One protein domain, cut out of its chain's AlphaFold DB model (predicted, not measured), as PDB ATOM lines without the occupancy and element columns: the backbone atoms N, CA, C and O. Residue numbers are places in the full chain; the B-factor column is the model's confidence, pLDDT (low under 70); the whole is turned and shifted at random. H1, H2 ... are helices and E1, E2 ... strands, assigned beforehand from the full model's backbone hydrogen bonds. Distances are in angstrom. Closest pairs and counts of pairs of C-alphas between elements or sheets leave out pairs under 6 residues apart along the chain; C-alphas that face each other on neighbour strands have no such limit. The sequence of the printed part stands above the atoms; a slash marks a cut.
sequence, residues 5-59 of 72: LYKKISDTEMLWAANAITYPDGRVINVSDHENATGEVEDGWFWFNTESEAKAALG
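AT A GLANCE: This is residues 5 to 59 of the 72 residues of an uncharacterized protein of Bacteroidetes bacterium HGW-Bacteroidetes-6 (UniProt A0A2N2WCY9). A small, strongly twisted antiparallel sheet of four short strands, E2, E1, E6 and E5, has helix H2 packed over one face and the one-turn helix H1 on the opposite face. A separate two-strand hairpin, E3 and E4, reaches away from this sheet, and its turn and H2 lie at opposite ends of the longest axis. The printed part has 55 residues, with six named strands and two named helices in the order E1, E2, E3, E4, H1, E5, E6, H2, and its class is mixed, helices and strands. It is compact, with a radius of gyration of the C-alphas of 10.8 A, and its C-alphas span 30 by 23 by 16 A.

HOW THE PARTS SIT: The printed part opens with E1, residues 5 to 8, an inner strand of the four-strand sheet. Its neighbour E2, residues 14 to 17, forms a hairpin with it, antiparallel at 162 degrees between their directions; N 7 and O 15 are 2.9 A apart and N 15 and O 7 are 2.8 A apart, both within hydrogen-bond range. E2 is an edge strand, and it meets E3, residues 20 to 22, only through their link. E3 and E4, residues 28 to 30, form a second hairpin and a sheet of two strands, antiparallel at 171 degrees, with N 21 and O 29 2.8 A apart, within hydrogen-bond range. E4 is apart from E1, E2, E5 and E6, and E3 is apart from E1, E5 and E6. H1, residues 31 to 34, is on the four-strand sheet at a height of 9.0 A over the sheet; it lies beside the strands and over none of them, but only just, for two of its four C-alphas fall on E1 and two on E6. The closest C-alphas of H1 and E3 are those of Val 31 and Ala 20, 5.1 A apart. E5, residues 40 to 42, is the other edge strand and forms a hairpin with E6, residues 45 to 48; they are antiparallel at 134 degrees, with N 41 and O 45 2.8 A apart, within hydrogen-bond range. E6 is also the antiparallel neighbour of E1, at 123 degrees, where N 6 and O 46 are 2.8 A apart, within hydrogen-bond range. H2, residues 51 to 58, is on the same four-strand sheet but on the opposite face from H1, at a height of 8.0 A over the sheet. It lies over E1 and runs slantwise to the strands, at 43 degrees to E1 on the local plane. The closest C-alphas of H2 and E6 are those of Ala 54 and Phe 48, 5.8 A apart. H1 and H2 are apart. In H2 every O i to N i+4 pair is within hydrogen-bond range, while H1 is too short for such a pair.

IN THESE COORDINATES: E1 begins at C-alpha 5, at (96.558, 106.134, 111.848), and is 10.4 A long from first to last C-alpha. E2 measures 10.2 A, E3 6.5 A and E4 6.3 A. H1 measures 5.4 A and begins at C-alpha 31, at (94.431, 100.302, 111.052). E5 measures 5.8 A and E6 9.7 A. H2 measures 10.2 A and ends at C-alpha 58, at (103.534, 115.588, 114.134).

THE WHOLE: The two C-alphas farthest apart are those of Gly 26 and Ala 56, at 31.1 A, while the first and last printed C-alphas, of Leu 5 and Gly 59, are 15.4 A apart. The printed part has no cut, and each link between successive named elements is tight. The mean pLDDT of the printed part is 87.1, and no printed residue is under 70.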
ATOM      1  N   LEU A   5      95.248 105.776 112.367       91.31
ATOM      2  CA  LEU A   5      96.558 106.134 111.848       91.31
ATOM      3  C   LEU A   5      96.521 107.545 111.274       91.31
ATOM      4  O   LEU A   5      95.588 107.912 110.557       91.31
ATOM      5  N   TYR A   6      97.558 108.314 111.573       90.75
ATOM      6  CA  TYR A   6      97.770 109.653 111.052       90.75
ATOM      7  C   TYR A   6      99.136 109.760 110.393       90.75
ATOM      8  O   TYR A   6     100.118 109.211 110.894       90.75
ATOM      9  N   LYS A   7      99.203 110.490 109.282       89.94
ATOM     10  CA  LYS A   7     100.443 110.744 108.550       89.94
ATOM     11  C   LYS A   7     100.544 112.209 108.177       89.94
ATOM     12  O   LYS A   7      99.644 112.757 107.539       89.94
ATOM     13  N   LYS A   8     101.662 112.833 108.532       88.25
ATOM     14  CA  LYS A   8     101.976 114.198 108.108       88.25
ATOM     15  C   LYS A   8     102.295 114.216 106.614       88.25
ATOM     16  O   LYS A   8     103.182 113.493 106.170       88.25
ATOM     17  N   ILE A   9     101.591 115.058 105.863       87.19
ATOM     18  CA  ILE A   9     101.893 115.337 104.451       87.19
ATOM     19  C   ILE A   9     102.654 116.651 104.331       87.19
ATOM     20  O   ILE A   9     103.625 116.742 103.584       87.19
ATOM     21  N   SER A  10     102.255 117.658 105.105       85.38
ATOM     22  CA  SER A  10     102.929 118.951 105.189       85.38
ATOM     23  C   SER A  10     102.734 119.570 106.572       85.38
ATOM     24  O   SER A  10     102.074 118.995 107.434       85.38
ATOM     25  N   ASP A  11     103.296 120.752 106.812       82.88
ATOM     26  CA  ASP A  11     103.131 121.455 108.090       82.88
ATOM     27  C   ASP A  11     101.682 121.841 108.407       82.88
ATOM     28  O   ASP A  11     101.370 122.079 109.568       82.88
ATOM     29  N   THR A  12     100.792 121.853 107.413       81.44
ATOM     30  CA  THR A  12      99.366 122.179 107.582       81.44
ATOM     31  C   THR A  12      98.429 121.050 107.162       81.44
ATOM     32  O   THR A  12      97.218 121.174 107.333       81.44
ATOM     33  N   GLU A  13      98.957 119.964 106.593       83.19
ATOM     34  CA  GLU A  13      98.163 118.873 106.028       83.19
ATOM     35  C   GLU A  13      98.563 117.520 106.616       83.19
ATOM     36  O   GLU A  13      99.741 117.155 106.692       83.19
ATOM     37  N   MET A  14      97.551 116.753 107.006       86.06
ATOM     38  CA  MET A  14      97.690 115.436 107.605       86.06
ATOM     39  C   MET A  14      96.620 114.514 107.029       86.06
ATOM     40  O   MET A  14      95.464 114.913 106.887       86.06
ATOM     41  N   LEU A  15      96.998 113.277 106.722       88.12
ATOM     42  CA  LEU A  15      96.058 112.217 106.381       88.12
ATOM     43  C   LEU A  15      95.652 111.458 107.634       88.12
ATOM     44  O   LEU A  15      96.460 111.254 108.538       88.12
ATOM     45  N   TRP A  16      94.409 110.996 107.638       89.62
ATOM     46  CA  TRP A  16      93.856 110.125 108.661       89.62
ATOM     47  C   TRP A  16      93.250 108.887 108.008       89.62
ATOM     48  O   TRP A  16      92.538 108.984 107.006       89.62
ATOM     49  N   ALA A  17      93.516 107.726 108.598       89.06
ATOM     50  CA  ALA A  17      92.927 106.459 108.211       89.06
ATOM     51  C   ALA A  17      92.320 105.762 109.435       89.06
ATOM     52  O   ALA A  17      92.995 105.535 110.440       89.06
ATOM     53  N   ALA A  18      91.040 105.396 109.326       86.50
ATOM     54  CA  ALA A  18      90.282 104.746 110.399       86.50
ATOM     55  C   ALA A  18      90.207 103.217 110.271       86.50
ATOM     56  O   ALA A  18      90.083 102.525 111.274       86.50
ATOM     57  N   ASN A  19      90.247 102.703 109.035       87.25
ATOM     58  CA  ASN A  19      89.978 101.295 108.731       87.25
ATOM     59  C   ASN A  19      91.185 100.615 108.089       87.25
ATOM     60  O   ASN A  19      91.747  99.686 108.658       87.25
ATOM     61  N   ALA A  20      91.592 101.086 106.911       90.06
ATOM     62  CA  ALA A  20      92.743 100.559 106.199       90.06
ATOM     63  C   ALA A  20      93.352 101.614 105.270       90.06
ATOM     64  O   ALA A  20      92.665 102.548 104.847       90.06
ATOM     65  N   ILE A  21      94.631 101.446 104.953       88.69
ATOM     66  CA  ILE A  21      95.382 102.247 103.986       88.69
ATOM     67  C   ILE A  21      95.752 101.323 102.832       88.69
ATOM     68  O   ILE A  21      96.465 100.344 103.039       88.69
ATOM     69  N   THR A  22      95.276 101.634 101.629       89.88
ATOM     70  CA  THR A  22      95.598 100.875 100.416       89.88
ATOM     71  C   THR A  22      96.637 101.628  99.604       89.88
ATOM     72  O   THR A  22      96.413 102.773  99.208       89.88
ATOM     73  N   TYR A  23      97.758 100.974  99.332       87.81
ATOM     74  CA  TYR A  23      98.844 101.515  98.530       87.81
ATOM     75  C   TYR A  23      98.679 101.151  97.046       87.81
ATOM     76  O   TYR A  23      98.044 100.146  96.713       87.81
ATOM     77  N   PRO A  24      99.269 101.939  96.126       86.44
ATOM     78  CA  PRO A  24      99.180 101.689  94.683       86.44
ATOM     79  C   PRO A  24      99.807 100.364  94.229       86.44
ATOM     80  O   PRO A  24      99.469  99.855  93.166       86.44
ATOM     81  N   ASP A  25     100.724  99.813  95.022       89.44
ATOM     82  CA  ASP A  25     101.374  98.520  94.789       89.44
ATOM     83  C   ASP A  25     100.509  97.316  95.212       89.44
ATOM     84  O   ASP A  25     100.920  96.169  95.042       89.44
ATOM     85  N   GLY A  26      99.306  97.566  95.741       88.62
ATOM     86  CA  GLY A  26      98.374  96.542  96.210       88.62
ATOM     87  C   GLY A  26      98.544  96.159  97.679       88.62
ATOM     88  O   GLY A  26      97.792  95.311  98.162       88.62
ATOM     89  N   ARG A  27      99.484  96.767  98.416       88.69
ATOM     90  CA  ARG A  27      99.601  96.554  99.867       88.69
ATOM     91  C   ARG A  27      98.444  97.223 100.604       88.69
ATOM     92  O   ARG A  27      98.008  98.315 100.242       88.69
ATOM     93  N   VAL A  28      97.964  96.573 101.661       90.38
ATOM     94  CA  VAL A  28      96.899  97.089 102.528       90.38
ATOM     95  C   VAL A  28      97.369  97.014 103.972       90.38
ATOM     96  O   VAL A  28      97.718  95.937 104.448       90.38
ATOM     97  N   ILE A  29      97.361  98.150 104.664       88.12
ATOM     98  CA  ILE A  29      97.591  98.224 106.109       88.12
ATOM     99  C   ILE A  29      96.234  98.330 106.784       88.12
ATOM    100  O   ILE A  29      95.535  99.319 106.566       88.12
ATOM    101  N   ASN A  30      95.859  97.363 107.621       91.06
ATOM    102  CA  ASN A  30      94.664  97.512 108.448       91.06
ATOM    103  C   ASN A  30      95.007  98.325 109.692       91.06
ATOM    104  O   ASN A  30      95.880  97.968 110.477       91.06
ATOM    105  N   VAL A  31      94.266  99.403 109.906       88.81
ATOM    106  CA  VAL A  31      94.431 100.302 111.052       88.81
ATOM    107  C   VAL A  31      94.215  99.546 112.368       88.81
ATOM    108  O   VAL A  31      94.929  99.790 113.334       88.81
ATOM    109  N   SER A  32      93.294  98.576 112.393       88.31
ATOM    110  CA  SER A  32      93.030  97.720 113.556       88.31
ATOM    111  C   SER A  32      94.217  96.858 113.984       88.31
ATOM    112  O   SER A  32      94.373  96.609 115.175       88.31
ATOM    113  N   ASP A  33      95.063  96.426 113.042       87.50
ATOM    114  CA  ASP A  33      96.232  95.581 113.341       87.50
ATOM    115  C   ASP A  33      97.341  96.376 114.048       87.50
ATOM    116  O   ASP A  33      98.220  95.808 114.694       87.50
ATOM    117  N   HIS A  34      97.268  97.706 113.962       85.62
ATOM    118  CA  HIS A  34      98.206  98.647 114.563       85.62
ATOM    119  C   HIS A  34      97.552  99.513 115.647       85.62
ATOM    120  O   HIS A  34      98.088 100.560 116.020       85.62
ATOM    121  N   GLU A  35      96.399  99.085 116.175       85.31
ATOM    122  CA  GLU A  35      95.770  99.738 117.319       85.31
ATOM    123  C   GLU A  35      96.719  99.689 118.530       85.31
ATOM    124  O   GLU A  35      97.177  98.624 118.939       85.31
ATOM    125  N   ASN A  36      97.016 100.856 119.113       84.88
ATOM    126  CA  ASN A  36      98.025 101.049 120.168       84.88
ATOM    127  C   ASN A  36      99.481 100.787 119.748       84.88
ATOM    128  O   ASN A  36     100.328 100.551 120.611       84.88
ATOM    129  N   ALA A  37      99.808 100.859 118.456       85.38
ATOM    130  CA  ALA A  37     101.200 100.828 118.027       85.38
ATOM    131  C   ALA A  37     101.977 102.001 118.651       85.38
ATOM    132  O   ALA A  37     101.674 103.173 118.427       85.38
ATOM    133  N   THR A  38     102.997 101.690 119.450       77.69
ATOM    134  CA  THR A  38     103.875 102.683 120.077       77.69
ATOM    135  C   THR A  38     105.046 102.983 119.142       77.69
ATOM    136  O   THR A  38     106.168 102.542 119.389       77.69
ATOM    137  N   GLY A  39     104.782 103.661 118.023       82.31
ATOM    138  CA  GLY A  39     105.813 103.994 117.038       82.31
ATOM    139  C   GLY A  39     105.278 104.255 115.634       82.31
ATOM    140  O   GLY A  39     104.067 104.314 115.412       82.31
ATOM    141  N   GLU A  40     106.209 104.418 114.696       88.62
ATOM    142  CA  GLU A  40     105.891 104.442 113.270       88.62
ATOM    143  C   GLU A  40     105.422 103.049 112.842       88.62
ATOM    144  O   GLU A  40     106.088 102.049 113.113       88.62
ATOM    145  N   VAL A  41     104.263 102.994 112.197       87.94
ATOM    146  CA  VAL A  41     103.696 101.774 111.628       87.94
ATOM    147  C   VAL A  41     104.364 101.478 110.297       87.94
ATOM    148  O   VAL A  41     104.997 100.440 110.139       87.94
ATOM    149  N   GLU A  42     104.225 102.401 109.347       84.31
ATOM    150  CA  GLU A  42     104.839 102.303 108.027       84.31
ATOM    151  C   GLU A  42     104.730 103.643 107.298       84.31
ATOM    152  O   GLU A  42     103.735 104.337 107.472       84.31
ATOM    153  N   ASP A  43     105.696 103.998 106.450       84.25
ATOM    154  CA  ASP A  43     105.614 105.149 105.532       84.25
ATOM    155  C   ASP A  43     105.251 106.483 106.230       84.25
ATOM    156  O   ASP A  43     104.541 107.330 105.676       84.25
ATOM    157  N   GLY A  44     105.698 106.668 107.478       86.19
ATOM    158  CA  GLY A  44     105.369 107.830 108.307       86.19
ATOM    159  C   GLY A  44     103.949 107.845 108.891       86.19
ATOM    160  O   GLY A  44     103.485 108.906 109.313       86.19
ATOM    161  N   TRP A  45     103.240 106.712 108.906       91.06
ATOM    162  CA  TRP A  45     101.979 106.546 109.632       91.06
ATOM    163  C   TRP A  45     102.224 106.253 111.110       91.06
ATOM    164  O   TRP A  45     103.011 105.379 111.461       91.06
ATOM    165  N   PHE A  46     101.484 106.934 111.977       90.25
ATOM    166  CA  PHE A  46     101.568 106.796 113.428       90.25
ATOM    167  C   PHE A  46     100.177 106.608 114.024       90.25
ATOM    168  O   PHE A  46      99.217 107.254 113.595       90.25
ATOM    169  N   TRP A  47     100.063 105.738 115.024       90.25
ATOM    170  CA  TRP A  47      98.807 105.541 115.740       90.25
ATOM    171  C   TRP A  47      98.571 106.644 116.767       90.25
ATOM    172  O   TRP A  47      99.412 106.886 117.633       90.25
ATOM    173  N   PHE A  48      97.385 107.253 116.725       89.94
ATOM    174  CA  PHE A  48      96.934 108.181 117.757       89.94
ATOM    175  C   PHE A  48      95.479 107.932 118.147       89.94
ATOM    176  O   PHE A  48      94.626 107.574 117.329       89.94
ATOM    177  N   ASN A  49      95.181 108.183 119.421       88.50
ATOM    178  CA  ASN A  49      93.821 108.095 119.948       88.50
ATOM    179  C   ASN A  49      92.980 109.318 119.563       88.50
ATOM    180  O   ASN A  49      91.752 109.233 119.482       88.50
ATOM    181  N   THR A  50      93.636 110.454 119.318       86.06
ATOM    182  CA  THR A  50      92.984 111.708 118.951       86.06
ATOM    183  C   THR A  50      93.766 112.474 117.886       86.06
ATOM    184  O   THR A  50      94.993 112.430 117.832       86.06
ATOM    185  N   GLU A  51      93.044 113.240 117.065       86.44
ATOM    186  CA  GLU A  51      93.644 114.152 116.083       86.44
ATOM    187  C   GLU A  51      94.532 115.211 116.754       86.44
ATOM    188  O   GLU A  51      95.576 115.567 116.223       86.44
ATOM    189  N   SER A  52      94.152 115.701 117.938       84.94
ATOM    190  CA  SER A  52      94.937 116.698 118.676       84.94
ATOM    191  C   SER A  52      96.294 116.155 119.124       84.94
ATOM    192  O   SER A  52      97.291 116.863 119.004       84.94
ATOM    193  N   GLU A  53      96.355 114.903 119.590       86.94
ATOM    194  CA  GLU A  53      97.630 114.235 119.882       86.94
ATOM    195  C   GLU A  53      98.465 114.065 118.614       86.94
ATOM    196  O   GLU A  53      99.656 114.370 118.632       86.94
ATOM    197  N   ALA A  54      97.837 113.660 117.505       86.19
ATOM    198  CA  ALA A  54      98.517 113.525 116.222       86.19
ATOM    199  C   ALA A  54      99.101 114.863 115.750       86.19
ATOM    200  O   ALA A  54     100.280 114.938 115.421       86.19
ATOM    201  N   LYS A  55      98.314 115.944 115.787       84.94
ATOM    202  CA  LYS A  55      98.751 117.301 115.428       84.94
ATOM    203  C   LYS A  55      99.904 117.775 116.310       84.94
ATOM    204  O   LYS A  55     100.879 118.304 115.786       84.94
ATOM    205  N   ALA A  56      99.818 117.561 117.624       86.38
ATOM    206  CA  ALA A  56     100.865 117.953 118.563       86.38
ATOM    207  C   ALA A  56     102.165 117.163 118.345       86.38
ATOM    208  O   ALA A  56     103.244 117.752 118.329       86.38
ATOM    209  N   ALA A  57     102.069 115.848 118.139       85.38
ATOM    210  CA  ALA A  57     103.221 114.974 117.931       85.38
ATOM    211  C   ALA A  57     103.872 115.161 116.552       85.38
ATOM    212  O   ALA A  57     105.095 115.150 116.440       85.38
ATOM    213  N   LEU A  58     103.067 115.365 115.506       83.88
ATOM    214  CA  LEU A  58     103.534 115.588 114.134       83.88
ATOM    215  C   LEU A  58     103.887 117.061 113.858       83.88
ATOM    216  O   LEU A  58     104.438 117.383 112.802       83.88
ATOM    217  N   GLY A  59     103.580 117.969 114.787       83.62
ATOM    218  CA  GLY A  59     103.791 119.403 114.610       83.62
ATOM    219  C   GLY A  59     102.993 119.960 113.430       83.62
ATOM    220  O   GLY A  59     103.541 120.702 112.617       83.62
TER     221      GLY A  59